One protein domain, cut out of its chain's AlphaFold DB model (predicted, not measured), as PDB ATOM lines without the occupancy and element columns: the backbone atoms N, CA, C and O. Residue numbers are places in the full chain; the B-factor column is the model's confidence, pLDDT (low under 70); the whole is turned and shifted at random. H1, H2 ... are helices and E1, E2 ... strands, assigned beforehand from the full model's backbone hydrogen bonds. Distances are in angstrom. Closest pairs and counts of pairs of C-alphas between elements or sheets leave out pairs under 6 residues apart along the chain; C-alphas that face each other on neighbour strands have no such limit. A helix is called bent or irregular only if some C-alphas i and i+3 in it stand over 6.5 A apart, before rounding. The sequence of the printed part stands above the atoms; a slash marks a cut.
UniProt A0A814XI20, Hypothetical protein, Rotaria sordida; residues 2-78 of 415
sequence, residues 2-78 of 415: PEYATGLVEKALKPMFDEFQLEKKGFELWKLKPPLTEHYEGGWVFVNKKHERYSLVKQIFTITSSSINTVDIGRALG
ATOM      1  N   PRO A   2     212.136 279.123 138.638       46.72
ATOM      2  CA  PRO A   2     211.112 278.647 137.682       46.72
ATOM      3  C   PRO A   2     211.145 279.312 136.290       46.72
ATOM      4  O   PRO A   2     210.903 278.666 135.268       46.72
ATOM      5  N   GLU A   3     211.496 280.600 136.231       53.53
ATOM      6  CA  GLU A   3     211.574 281.371 134.979       53.53
ATOM      7  C   GLU A   3     212.720 280.912 134.062       53.53
ATOM      8  O   GLU A   3     212.579 280.924 132.840       53.53
ATOM      9  N   TYR A   4     213.829 280.432 134.639       53.00
ATOM     10  CA  TYR A   4     214.981 279.932 133.883       53.00
ATOM     11  C   TYR A   4     214.675 278.588 133.207       53.00
ATOM     12  O   TYR A   4     214.909 278.429 132.009       53.00
ATOM     13  N   ALA A   5     214.072 277.646 133.943       52.03
ATOM     14  CA  ALA A   5     213.650 276.351 133.399       52.03
ATOM     15  C   ALA A   5     212.580 276.511 132.306       52.03
ATOM     16  O   ALA A   5     212.645 275.861 131.263       52.03
ATOM     17  N   THR A   6     211.636 277.439 132.503       63.66
ATOM     18  CA  THR A   6     210.643 277.783 131.476       63.66
ATOM     19  C   THR A   6     211.311 278.350 130.223       63.66
ATOM     20  O   THR A   6     210.992 277.919 129.118       63.66
ATOM     21  N   GLY A   7     212.289 279.249 130.382       63.84
ATOM     22  CA  GLY A   7     213.044 279.817 129.265       63.84
ATOM     23  C   GLY A   7     213.831 278.775 128.463       63.84
ATOM     24  O   GLY A   7     213.794 278.815 127.237       63.84
ATOM     25  N   LEU A   8     214.496 277.825 129.130       60.50
ATOM     26  CA  LEU A   8     215.234 276.738 128.475       60.50
ATOM     27  C   LEU A   8     214.301 275.836 127.659       60.50
ATOM     28  O   LEU A   8     214.576 275.529 126.498       60.50
ATOM     29  N   VAL A   9     213.174 275.431 128.245       64.06
ATOM     30  CA  VAL A   9     212.245 274.522 127.570       64.06
ATOM     31  C   VAL A   9     211.561 275.212 126.393       64.06
ATOM     32  O   VAL A   9     211.494 274.644 125.306       64.06
ATOM     33  N   GLU A  10     211.101 276.452 126.566       71.50
ATOM     34  CA  GLU A  10     210.382 277.178 125.515       71.50
ATOM     35  C   GLU A  10     211.300 277.644 124.375       71.50
ATOM     36  O   GLU A  10     210.860 277.659 123.227       71.50
ATOM     37  N   LYS A  11     212.566 277.989 124.657       64.88
ATOM     38  CA  LYS A  11     213.499 278.512 123.639       64.88
ATOM     39  C   LYS A  11     214.405 277.461 123.002       64.88
ATOM     40  O   LYS A  11     214.874 277.708 121.897       64.88
ATOM     41  N   ALA A  12     214.670 276.333 123.665       62.22
ATOM     42  CA  ALA A  12     215.578 275.303 123.148       62.22
ATOM     43  C   ALA A  12     214.867 273.968 122.902       62.22
ATOM     44  O   ALA A  12     214.863 273.467 121.779       62.22
ATOM     45  N   LEU A  13     214.214 273.406 123.922       56.84
ATOM     46  CA  LEU A  13     213.651 272.055 123.811       56.84
ATOM     47  C   LEU A  13     212.395 271.999 122.941       56.84
ATOM     48  O   LEU A  13     212.225 271.041 122.195       56.84
ATOM     49  N   LYS A  14     211.524 273.011 122.996       71.31
ATOM     50  CA  LYS A  14     210.298 273.047 122.190       71.31
ATOM     51  C   LYS A  14     210.575 273.169 120.682       71.31
ATOM     52  O   LYS A  14     210.024 272.357 119.945       71.31
ATOM     53  N   PRO A  15     211.469 274.063 120.207       72.50
ATOM     54  CA  PRO A  15     211.881 274.068 118.804       72.50
ATOM     55  C   PRO A  15     212.419 272.716 118.325       72.50
ATOM     56  O   PRO A  15     212.001 272.247 117.272       72.50
ATOM     57  N   MET A  16     213.259 272.045 119.123       57.16
ATOM     58  CA  MET A  16     213.739 270.694 118.803       57.16
ATOM     59  C   MET A  16     212.589 269.679 118.760       57.16
ATOM     60  O   MET A  16     212.509 268.847 117.857       57.16
ATOM     61  N   PHE A  17     211.675 269.739 119.729       71.00
ATOM     62  CA  PHE A  17     210.521 268.846 119.806       71.00
ATOM     63  C   PHE A  17     209.646 268.931 118.547       71.00
ATOM     64  O   PHE A  17     209.233 267.897 118.005       71.00
ATOM     65  N   ASP A  18     209.428 270.153 118.061       79.06
ATOM     66  CA  ASP A  18     208.653 270.448 116.860       79.06
ATOM     67  C   ASP A  18     209.419 270.051 115.584       79.06
ATOM     68  O   ASP A  18     208.874 269.341 114.733       79.06
ATOM     69  N   GLU A  19     210.701 270.426 115.477       75.88
ATOM     70  CA  GLU A  19     211.580 270.106 114.342       75.88
ATOM     71  C   GLU A  19     211.660 268.593 114.095       75.88
ATOM     72  O   GLU A  19     211.462 268.116 112.975       75.88
ATOM     73  N   PHE A  20     211.865 267.810 115.157       65.69
ATOM     74  CA  PHE A  20     211.986 266.354 115.062       65.69
ATOM     75  C   PHE A  20     210.641 265.614 115.023       65.69
ATOM     76  O   PHE A  20     210.634 264.372 114.975       65.69
ATOM     77  N   GLN A  21     209.523 266.350 115.024       85.38
ATOM     78  CA  GLN A  21     208.150 265.838 115.043       85.38
ATOM     79  C   GLN A  21     207.944 264.788 116.145       85.38
ATOM     80  O   GLN A  21     207.336 263.734 115.917       85.38
ATOM     81  N   LEU A  22     208.491 265.043 117.340       66.38
ATOM     82  CA  LEU A  22     208.523 264.065 118.432       66.38
ATOM     83  C   LEU A  22     207.111 263.667 118.888       66.38
ATOM     84  O   LEU A  22     206.893 262.507 119.238       66.38
ATOM     85  N   GLU A  23     206.126 264.560 118.751       88.31
ATOM     86  CA  GLU A  23     204.717 264.244 119.013       88.31
ATOM     87  C   GLU A  23     204.202 263.074 118.165       88.31
ATOM     88  O   GLU A  23     203.622 262.117 118.689       88.31
ATOM     89  N   LYS A  24     204.489 263.094 116.854       85.06
ATOM     90  CA  LYS A  24     204.112 262.016 115.923       85.06
ATOM     91  C   LYS A  24     204.863 260.720 116.210       85.06
ATOM     92  O   LYS A  24     204.373 259.637 115.900       85.06
ATOM     93  N   LYS A  25     206.049 260.820 116.814       77.88
ATOM     94  CA  LYS A  25     206.865 259.670 117.227       77.88
ATOM     95  C   LYS A  25     206.421 259.071 118.562       77.88
ATOM     96  O   LYS A  25     206.902 257.998 118.930       77.88
ATOM     97  N   GLY A  26     205.450 259.697 119.226       86.38
ATOM     98  CA  GLY A  26     204.866 259.211 120.463       86.38
ATOM     99  C   GLY A  26     205.395 259.903 121.712       86.38
ATOM    100  O   GLY A  26     205.169 259.381 122.791       86.38
ATOM    101  N   PHE A  27     206.065 261.046 121.609       83.06
ATOM    102  CA  PHE A  27     206.504 261.804 122.780       83.06
ATOM    103  C   PHE A  27     205.536 262.942 123.109       83.06
ATOM    104  O   PHE A  27     204.762 263.373 122.258       83.06
ATOM    105  N   GLU A  28     205.556 263.420 124.346       87.88
ATOM    106  CA  GLU A  28     204.787 264.570 124.825       87.88
ATOM    107  C   GLU A  28     205.664 265.422 125.739       87.88
ATOM    108  O   GLU A  28     206.582 264.915 126.379       87.88
ATOM    109  N   LEU A  29     205.382 266.718 125.797       83.19
ATOM    110  CA  LEU A  29     206.069 267.648 126.681       83.19
ATOM    111  C   LEU A  29     205.020 268.364 127.534       83.19
ATOM    112  O   LEU A  29     204.173 269.089 127.010       83.19
ATOM    113  N   TRP A  30     205.036 268.129 128.843       84.38
ATOM    114  CA  TRP A  30     204.028 268.641 129.771       84.38
ATOM    115  C   TRP A  30     204.629 269.698 130.684       84.38
ATOM    116  O   TRP A  30     205.634 269.448 131.344       84.38
ATOM    117  N   LYS A  31     203.987 270.867 130.766       83.31
ATOM    118  CA  LYS A  31     204.303 271.859 131.796       83.31
ATOM    119  C   LYS A  31     203.624 271.445 133.094       83.31
ATOM    120  O   LYS A  31     202.406 271.263 133.124       83.31
ATOM    121  N   LEU A  32     204.414 271.304 134.147       78.56
ATOM    122  CA  LEU A  32     203.936 270.916 135.463       78.56
ATOM    123  C   LEU A  32     203.086 272.037 136.068       78.56
ATOM    124  O   LEU A  32     203.481 273.205 136.057       78.56
ATOM    125  N   LYS A  33     201.896 271.684 136.566       72.88
ATOM    126  CA  LYS A  33     200.969 272.620 137.219       72.88
ATOM    127  C   LYS A  33     200.981 272.393 138.736       72.88
ATOM    128  O   LYS A  33     201.048 271.237 139.152       72.88
ATOM    129  N   PRO A  34     200.888 273.449 139.561       65.44
ATOM    130  CA  PRO A  34     200.681 273.300 141.002       65.44
ATOM    131  C   PRO A  34     199.422 272.464 141.322       65.44
ATOM    132  O   PRO A  34     198.468 272.519 140.534       65.44
ATOM    133  N   PRO A  35     199.372 271.734 142.458       58.69
ATOM    134  CA  PRO A  35     200.336 271.706 143.561       58.69
ATOM    135  C   PRO A  35     201.239 270.457 143.510       58.69
ATOM    136  O   PRO A  35     200.995 269.453 144.180       58.69
ATOM    137  N   LEU A  36     202.307 270.512 142.717       59.72
ATOM    138  CA  LEU A  36     203.446 269.611 142.911       59.72
ATOM    139  C   LEU A  36     204.286 270.148 144.075       59.72
ATOM    140  O   LEU A  36     204.187 271.333 144.391       59.72
ATOM    141  N   THR A  37     205.075 269.298 144.741       57.72
ATOM    142  CA  THR A  37     205.926 269.748 145.859       57.72
ATOM    143  C   THR A  37     206.735 270.981 145.447       57.72
ATOM    144  O   THR A  37     207.145 271.059 144.289       57.72
ATOM    145  N   GLU A  38     207.002 271.894 146.381       59.81
ATOM    146  CA  GLU A  38     207.610 273.228 146.183       59.81
ATOM    147  C   GLU A  38     208.852 273.236 145.260       59.81
ATOM    148  O   GLU A  38     209.146 274.220 144.586       59.81
ATOM    149  N   HIS A  39     209.554 272.105 145.169       59.97
ATOM    150  CA  HIS A  39     210.732 271.885 144.329       59.97
ATOM    151  C   HIS A  39     210.469 271.673 142.823       59.97
ATOM    152  O   HIS A  39     211.411 271.762 142.039       59.97
ATOM    153  N   TYR A  40     209.232 271.397 142.395       61.56
ATOM    154  CA  TYR A  40     208.895 271.092 140.990       61.56
ATOM    155  C   TYR A  40     207.967 272.127 140.339       61.56
ATOM    156  O   TYR A  40     207.501 271.930 139.211       61.56
ATOM    157  N   GLU A  41     207.689 273.237 141.025       65.88
ATOM    158  CA  GLU A  41     206.843 274.297 140.488       65.88
ATOM    159  C   GLU A  41     207.485 274.949 139.248       65.88
ATOM    160  O   GLU A  41     208.630 275.402 139.263       65.88
ATOM    161  N   GLY A  42     206.739 274.975 138.136       71.00
ATOM    162  CA  GLY A  42     207.212 275.508 136.853       71.00
ATOM    163  C   GLY A  42     208.127 274.573 136.051       71.00
ATOM    164  O   GLY A  42     208.639 274.986 135.009       71.00
ATOM    165  N   GLY A  43     208.319 273.328 136.501       76.00
ATOM    166  CA  GLY A  43     209.058 272.303 135.765       76.00
ATOM    167  C   GLY A  43     208.336 271.808 134.506       76.00
ATOM    168  O   GLY A  43     207.160 272.092 134.266       76.00
ATOM    169  N   TRP A  44     209.049 271.032 133.694       79.50
ATOM    170  CA  TRP A  44     208.505 270.368 132.511       79.50
ATOM    171  C   TRP A  44     208.891 268.890 132.521       79.50
ATOM    172  O   TRP A  44     209.979 268.543 132.972       79.50
ATOM    173  N   VAL A  45     208.018 268.027 132.003       78.00
ATOM    174  CA  VAL A  45     208.276 266.589 131.859       78.00
ATOM    175  C   VAL A  45     208.172 266.208 130.391       78.00
ATOM    176  O   VAL A  45     207.165 266.483 129.739       78.00
ATOM    177  N   PHE A  46     209.217 265.567 129.876       78.19
ATOM    178  CA  PHE A  46     209.233 264.941 128.560       78.19
ATOM    179  C   PHE A  46     208.867 263.463 128.709       78.19
ATOM    180  O   PHE A  46     209.495 262.733 129.472       78.19
ATOM    181  N   VAL A  47     207.826 263.024 128.011       80.06
ATOM    182  CA  VAL A  47     207.174 261.735 128.244       80.06
ATOM    183  C   VAL A  47     207.124 260.934 126.951       80.06
ATOM    184  O   VAL A  47     206.758 261.462 125.909       80.06
ATOM    185  N   ASN A  48     207.426 259.637 127.010       83.88
ATOM    186  CA  ASN A  48     207.234 258.708 125.897       83.88
ATOM    187  C   ASN A  48     205.927 257.912 126.076       83.88
ATOM    188  O   ASN A  48     205.835 257.070 126.967       83.88
ATOM    189  N   LYS A  49     204.938 258.118 125.198       86.31
ATOM    190  CA  LYS A  49     203.647 257.399 125.182       86.31
ATOM    191  C   LYS A  49     203.772 255.893 125.025       86.31
ATOM    192  O   LYS A  49     202.855 255.169 125.393       86.31
ATOM    193  N   LYS A  50     204.868 255.425 124.427       80.19
ATOM    194  CA  LYS A  50     205.108 253.997 124.202       80.19
ATOM    195  C   LYS A  50     205.748 253.317 125.410       80.19
ATOM    196  O   LYS A  50     205.871 252.099 125.408       80.19
ATOM    197  N   HIS A  51     206.181 254.083 126.412       81.50
ATOM    198  CA  HIS A  51     206.775 253.532 127.619       81.50
ATOM    199  C   HIS A  51     205.694 252.881 128.491       81.50
ATOM    200  O   HIS A  51     204.629 253.463 128.690       81.50
ATOM    201  N   GLU A  52     205.977 251.711 129.064       77.81
ATOM    202  CA  GLU A  52     205.019 250.951 129.891       77.81
ATOM    203  C   GLU A  52     204.479 251.760 131.088       77.81
ATOM    204  O   GLU A  52     203.335 251.598 131.505       77.81
ATOM    205  N   ARG A  53     205.278 252.710 131.593       78.50
ATOM    206  CA  ARG A  53     204.919 253.607 132.708       78.50
ATOM    207  C   ARG A  53     204.141 254.858 132.291       78.50
ATOM    208  O   ARG A  53     203.806 255.659 133.159       78.50
ATOM    209  N   TYR A  54     203.827 255.049 131.006       84.94
ATOM    210  CA  TYR A  54     203.144 256.254 130.511       84.94
ATOM    211  C   TYR A  54     201.860 256.564 131.290       84.94
ATOM    212  O   TYR A  54     201.640 257.703 131.694       84.94
ATOM    213  N   SER A  55     201.041 255.544 131.560       83.69
ATOM    214  CA  SER A  55     199.792 255.690 132.316       83.69
ATOM    215  C   SER A  55     200.026 256.187 133.746       83.69
ATOM    216  O   SER A  55     199.279 257.039 134.219       83.69
ATOM    217  N   LEU A  56     201.090 255.711 134.403       80.38
ATOM    218  CA  LEU A  56     201.476 256.118 135.755       80.38
ATOM    219  C   LEU A  56     202.030 257.550 135.775       80.38
ATOM    220  O   LEU A  56     201.604 258.361 136.593       80.38
ATOM    221  N   VAL A  57     202.909 257.889 134.825       81.00
ATOM    222  CA  VAL A  57     203.426 259.255 134.621       81.00
ATOM    223  C   VAL A  57     202.271 260.225 134.377       81.00
ATOM    224  O   VAL A  57     202.194 261.275 135.009       81.00
ATOM    225  N   LYS A  58     201.324 259.851 133.511       85.81
ATOM    226  CA  LYS A  58     200.130 260.649 133.225       85.81
ATOM    227  C   LYS A  58     199.279 260.838 134.465       85.81
ATOM    228  O   LYS A  58     198.935 261.969 134.778       85.81
ATOM    229  N   GLN A  59     198.965 259.764 135.179       83.88
ATOM    230  CA  GLN A  59     198.192 259.837 136.411       83.88
ATOM    231  C   GLN A  59     198.849 260.799 137.406       83.88
ATOM    232  O   GLN A  59     198.202 261.723 137.882       83.88
ATOM    233  N   ILE A  60     200.146 260.648 137.654       79.56
ATOM    234  CA  ILE A  60     200.852 261.433 138.666       79.56
ATOM    235  C   ILE A  60     200.971 262.899 138.259       79.56
ATOM    236  O   ILE A  60     200.589 263.767 139.028       79.56
ATOM    237  N   PHE A  61     201.415 263.204 137.042       78.44
ATOM    238  CA  PHE A  61     201.683 264.590 136.648       78.44
ATOM    239  C   PHE A  61     200.471 265.343 136.075       78.44
ATOM    240  O   PHE A  61     200.603 266.514 135.716       78.44
ATOM    241  N   THR A  62     199.293 264.711 135.987       76.50
ATOM    242  CA  THR A  62     198.047 265.380 135.554       76.50
ATOM    243  C   THR A  62     196.961 265.462 136.630       76.50
ATOM    244  O   THR A  62     195.991 266.195 136.431       76.50
ATOM    245  N   ILE A  63     197.112 264.783 137.778       71.75
ATOM    246  CA  ILE A  63     196.212 264.954 138.931       71.75
ATOM    247  C   ILE A  63     196.447 266.333 139.559       71.75
ATOM    248  O   ILE A  63     197.550 266.665 139.979       71.75
ATOM    249  N   THR A  64     195.387 267.135 139.650       58.97
ATOM    250  CA  THR A  64     195.430 268.519 140.151       58.97
ATOM    251  C   THR A  64     194.957 268.677 141.599       58.97
ATOM    252  O   THR A  64     194.930 269.798 142.102       58.97
ATOM    253  N   SER A  65     194.553 267.597 142.281       54.94
ATOM    254  CA  SER A  65     193.728 267.698 143.499       54.94
ATOM    255  C   SER A  65     194.291 267.063 144.775       54.94
ATOM    256  O   SER A  65     193.574 266.991 145.769       54.94
ATOM    257  N   SER A  66     195.550 266.627 144.809       58.12
ATOM    258  CA  SER A  66     196.187 266.162 146.051       58.12
ATOM    259  C   SER A  66     197.695 266.363 145.994       58.12
ATOM    260  O   SER A  66     198.276 266.268 144.918       58.12
ATOM    261  N   SER A  67     198.325 266.616 147.144       62.03
ATOM    262  CA  SER A  67     199.782 266.674 147.271       62.03
ATOM    263  C   SER A  67     200.386 265.360 146.782       62.03
ATOM    264  O   SER A  67     200.243 264.323 147.433       62.03
ATOM    265  N   ILE A  68     201.023 265.395 145.620       63.03
ATOM    266  CA  ILE A  68     201.750 264.251 145.083       63.03
ATOM    267  C   ILE A  68     203.028 264.139 145.909       63.03
ATOM    268  O   ILE A  68     203.831 265.073 145.940       63.03
ATOM    269  N   ASN A  69     203.199 263.030 146.624       67.88
ATOM    270  CA  ASN A  69     204.415 262.818 147.398       67.88
ATOM    271  C   ASN A  69     205.601 262.555 146.442       67.88
ATOM    272  O   ASN A  69     205.439 262.060 145.324       67.88
ATOM    273  N   THR A  70     206.817 262.890 146.875       63.28
ATOM    274  CA  THR A  70     208.047 262.703 146.083       63.28
ATOM    275  C   THR A  70     208.289 261.236 145.702       63.28
ATOM    276  O   THR A  70     208.929 260.954 144.693       63.28
ATOM    277  N   VAL A  71     207.724 260.303 146.475       66.19
ATOM    278  CA  VAL A  71     207.786 258.856 146.245       66.19
ATOM    279  C   VAL A  71     207.053 258.476 144.951       66.19
ATOM    280  O   VAL A  71     207.598 257.785 144.092       66.19
ATOM    281  N   ASP A  72     205.842 258.981 144.751       70.31
ATOM    282  CA  ASP A  72     205.049 258.704 143.560       70.31
ATOM    283  C   ASP A  72     205.692 259.351 142.324       70.31
ATOM    284  O   ASP A  72     205.848 258.684 141.301       70.31
ATOM    285  N   ILE A  73     206.206 260.584 142.442       70.06
ATOM    286  CA  ILE A  73     207.031 261.234 141.400       70.06
ATOM    287  C   ILE A  73     208.219 260.339 141.015       70.06
ATOM    288  O   ILE A  73     208.453 260.105 139.827       70.06
ATOM    289  N   GLY A  74     208.922 259.795 142.015       64.88
ATOM    290  CA  GLY A  74     210.023 258.859 141.828       64.88
ATOM    291  C   GLY A  74     209.622 257.638 141.003       64.88
ATOM    292  O   GLY A  74     210.217 257.372 139.960       64.88
ATOM    293  N   ARG A  75     208.535 256.961 141.392       67.31
ATOM    294  CA  ARG A  75     207.994 255.791 140.674       67.31
ATOM    295  C   ARG A  75     207.592 256.102 139.235       67.31
ATOM    296  O   ARG A  75     207.864 255.298 138.345       67.31
ATOM    297  N   ALA A  76     206.946 257.246 139.001       66.50
ATOM    298  CA  ALA A  76     206.554 257.675 137.659       66.50
ATOM    299  C   ALA A  76     207.772 257.868 136.750       66.50
ATOM    300  O   ALA A  76     207.799 257.345 135.637       66.50
ATOM    301  N   LEU A  77     208.781 258.593 137.231       62.00
ATOM    302  CA  LEU A  77     210.009 258.877 136.481       62.00
ATOM    303  C   LEU A  77     210.958 257.676 136.415       62.00
ATOM    304  O   LEU A  77     211.888 257.656 135.618       62.00
ATOM    305  N   GLY A  78     210.665 256.652 137.209       45.72
ATOM    306  CA  GLY A  78     211.364 255.388 137.225       45.72
ATOM    307  C   GLY A  78     212.575 255.321 138.129       45.72
ATOM    308  O   GLY A  78     213.365 254.396 137.978       45.72
TER     309      GLY A  78
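Overview. This is residues 2 to 78 of the 415 residues of the protein "Hypothetical protein" of Rotaria sordida (UniProt A0A814XI20). A small two-stranded hairpin, E1 and E2, stands in the middle, with the long helix H1 along one side of it and H3 on the other side. H4 folds back beside H3 as the second half of a helical hairpin, the four-residue H2 sits at one end of the strands, and a long loop, residues 32 to 43, joins the strands at the other end. The printed part has 77 residues with four named helices and two named strands, in the order H1 H2 E1 E2 H3 H4; the sheet, E1 - E2, is antiparallel, and the class is mixed, helices and strands. The whole is compact, with a radius of gyration of the C-alphas of 12.9 A, and spans 35 by 31 by 19 A.

Along the chain. Find C-alpha 27 at (206.504, 261.804, 122.780); from there strand E1, residues 27 to 31, runs 13.7 A. Its partner E2, residues 44 to 48, runs 13.5 A. Go back to C-alpha 2 at (211.112, 278.647, 137.682), where helix H1, residues 2 to 19, begins its 24.9 A. H1 has a kink of 29 degrees near residue 9; it is neither bent nor irregular, but only just: C-alphas 11 and 14 are 6.5 A apart. H2, residues 22 to 25, is 4.8 A long. H3, residues 54 to 62, measures 11.6 A, and H4, residues 70 to 77, measures 10.5 A and ends at C-alpha 77, (210.009, 258.877, 136.481).

Arrangement. Look first at the hairpin E1 and E2, whose directions stand at 160 degrees; N 28 and O 47 are 2.8 A apart and N 45 and O 30 are 2.9 A apart, within hydrogen-bond range. H1 comes closest to E2 at the C-alphas of Val 9 and Trp 44, 7.5 A apart, and is near E1, with 8 pairs of C-alphas within 10 A. H3 comes closest to E2 at the C-alphas of Asn 48 and Tyr 54, 6.6 A apart. H3 and H4 form a helical hairpin and touch, closest at the C-alphas of Val 57 and Ala 76, 4.6 A apart. They run opposite ways at a steep tilt of 42 degrees. H1 and H2 are close but not clearly touching, the C-alphas of Phe 17 and Glu 23 being 7.4 A apart. H1 is apart from H3 and from H4. Every O i to N i+4 pair is within hydrogen-bond range in H3 and H4, 12 of 14 are in H1, and H2 is too short for such a pair.

Size, cuts and confidence. The C-alphas farthest apart, those of Glu 19 and Ser 66, are 35.5 A apart. The printed part has no cut. The link from E1 to E2, 12 residues, is long. The mean pLDDT of the printed part of this model is 70.8; 35 residues are under 70, among them residues 2 to 9, 34 to 41 and 64 to 71.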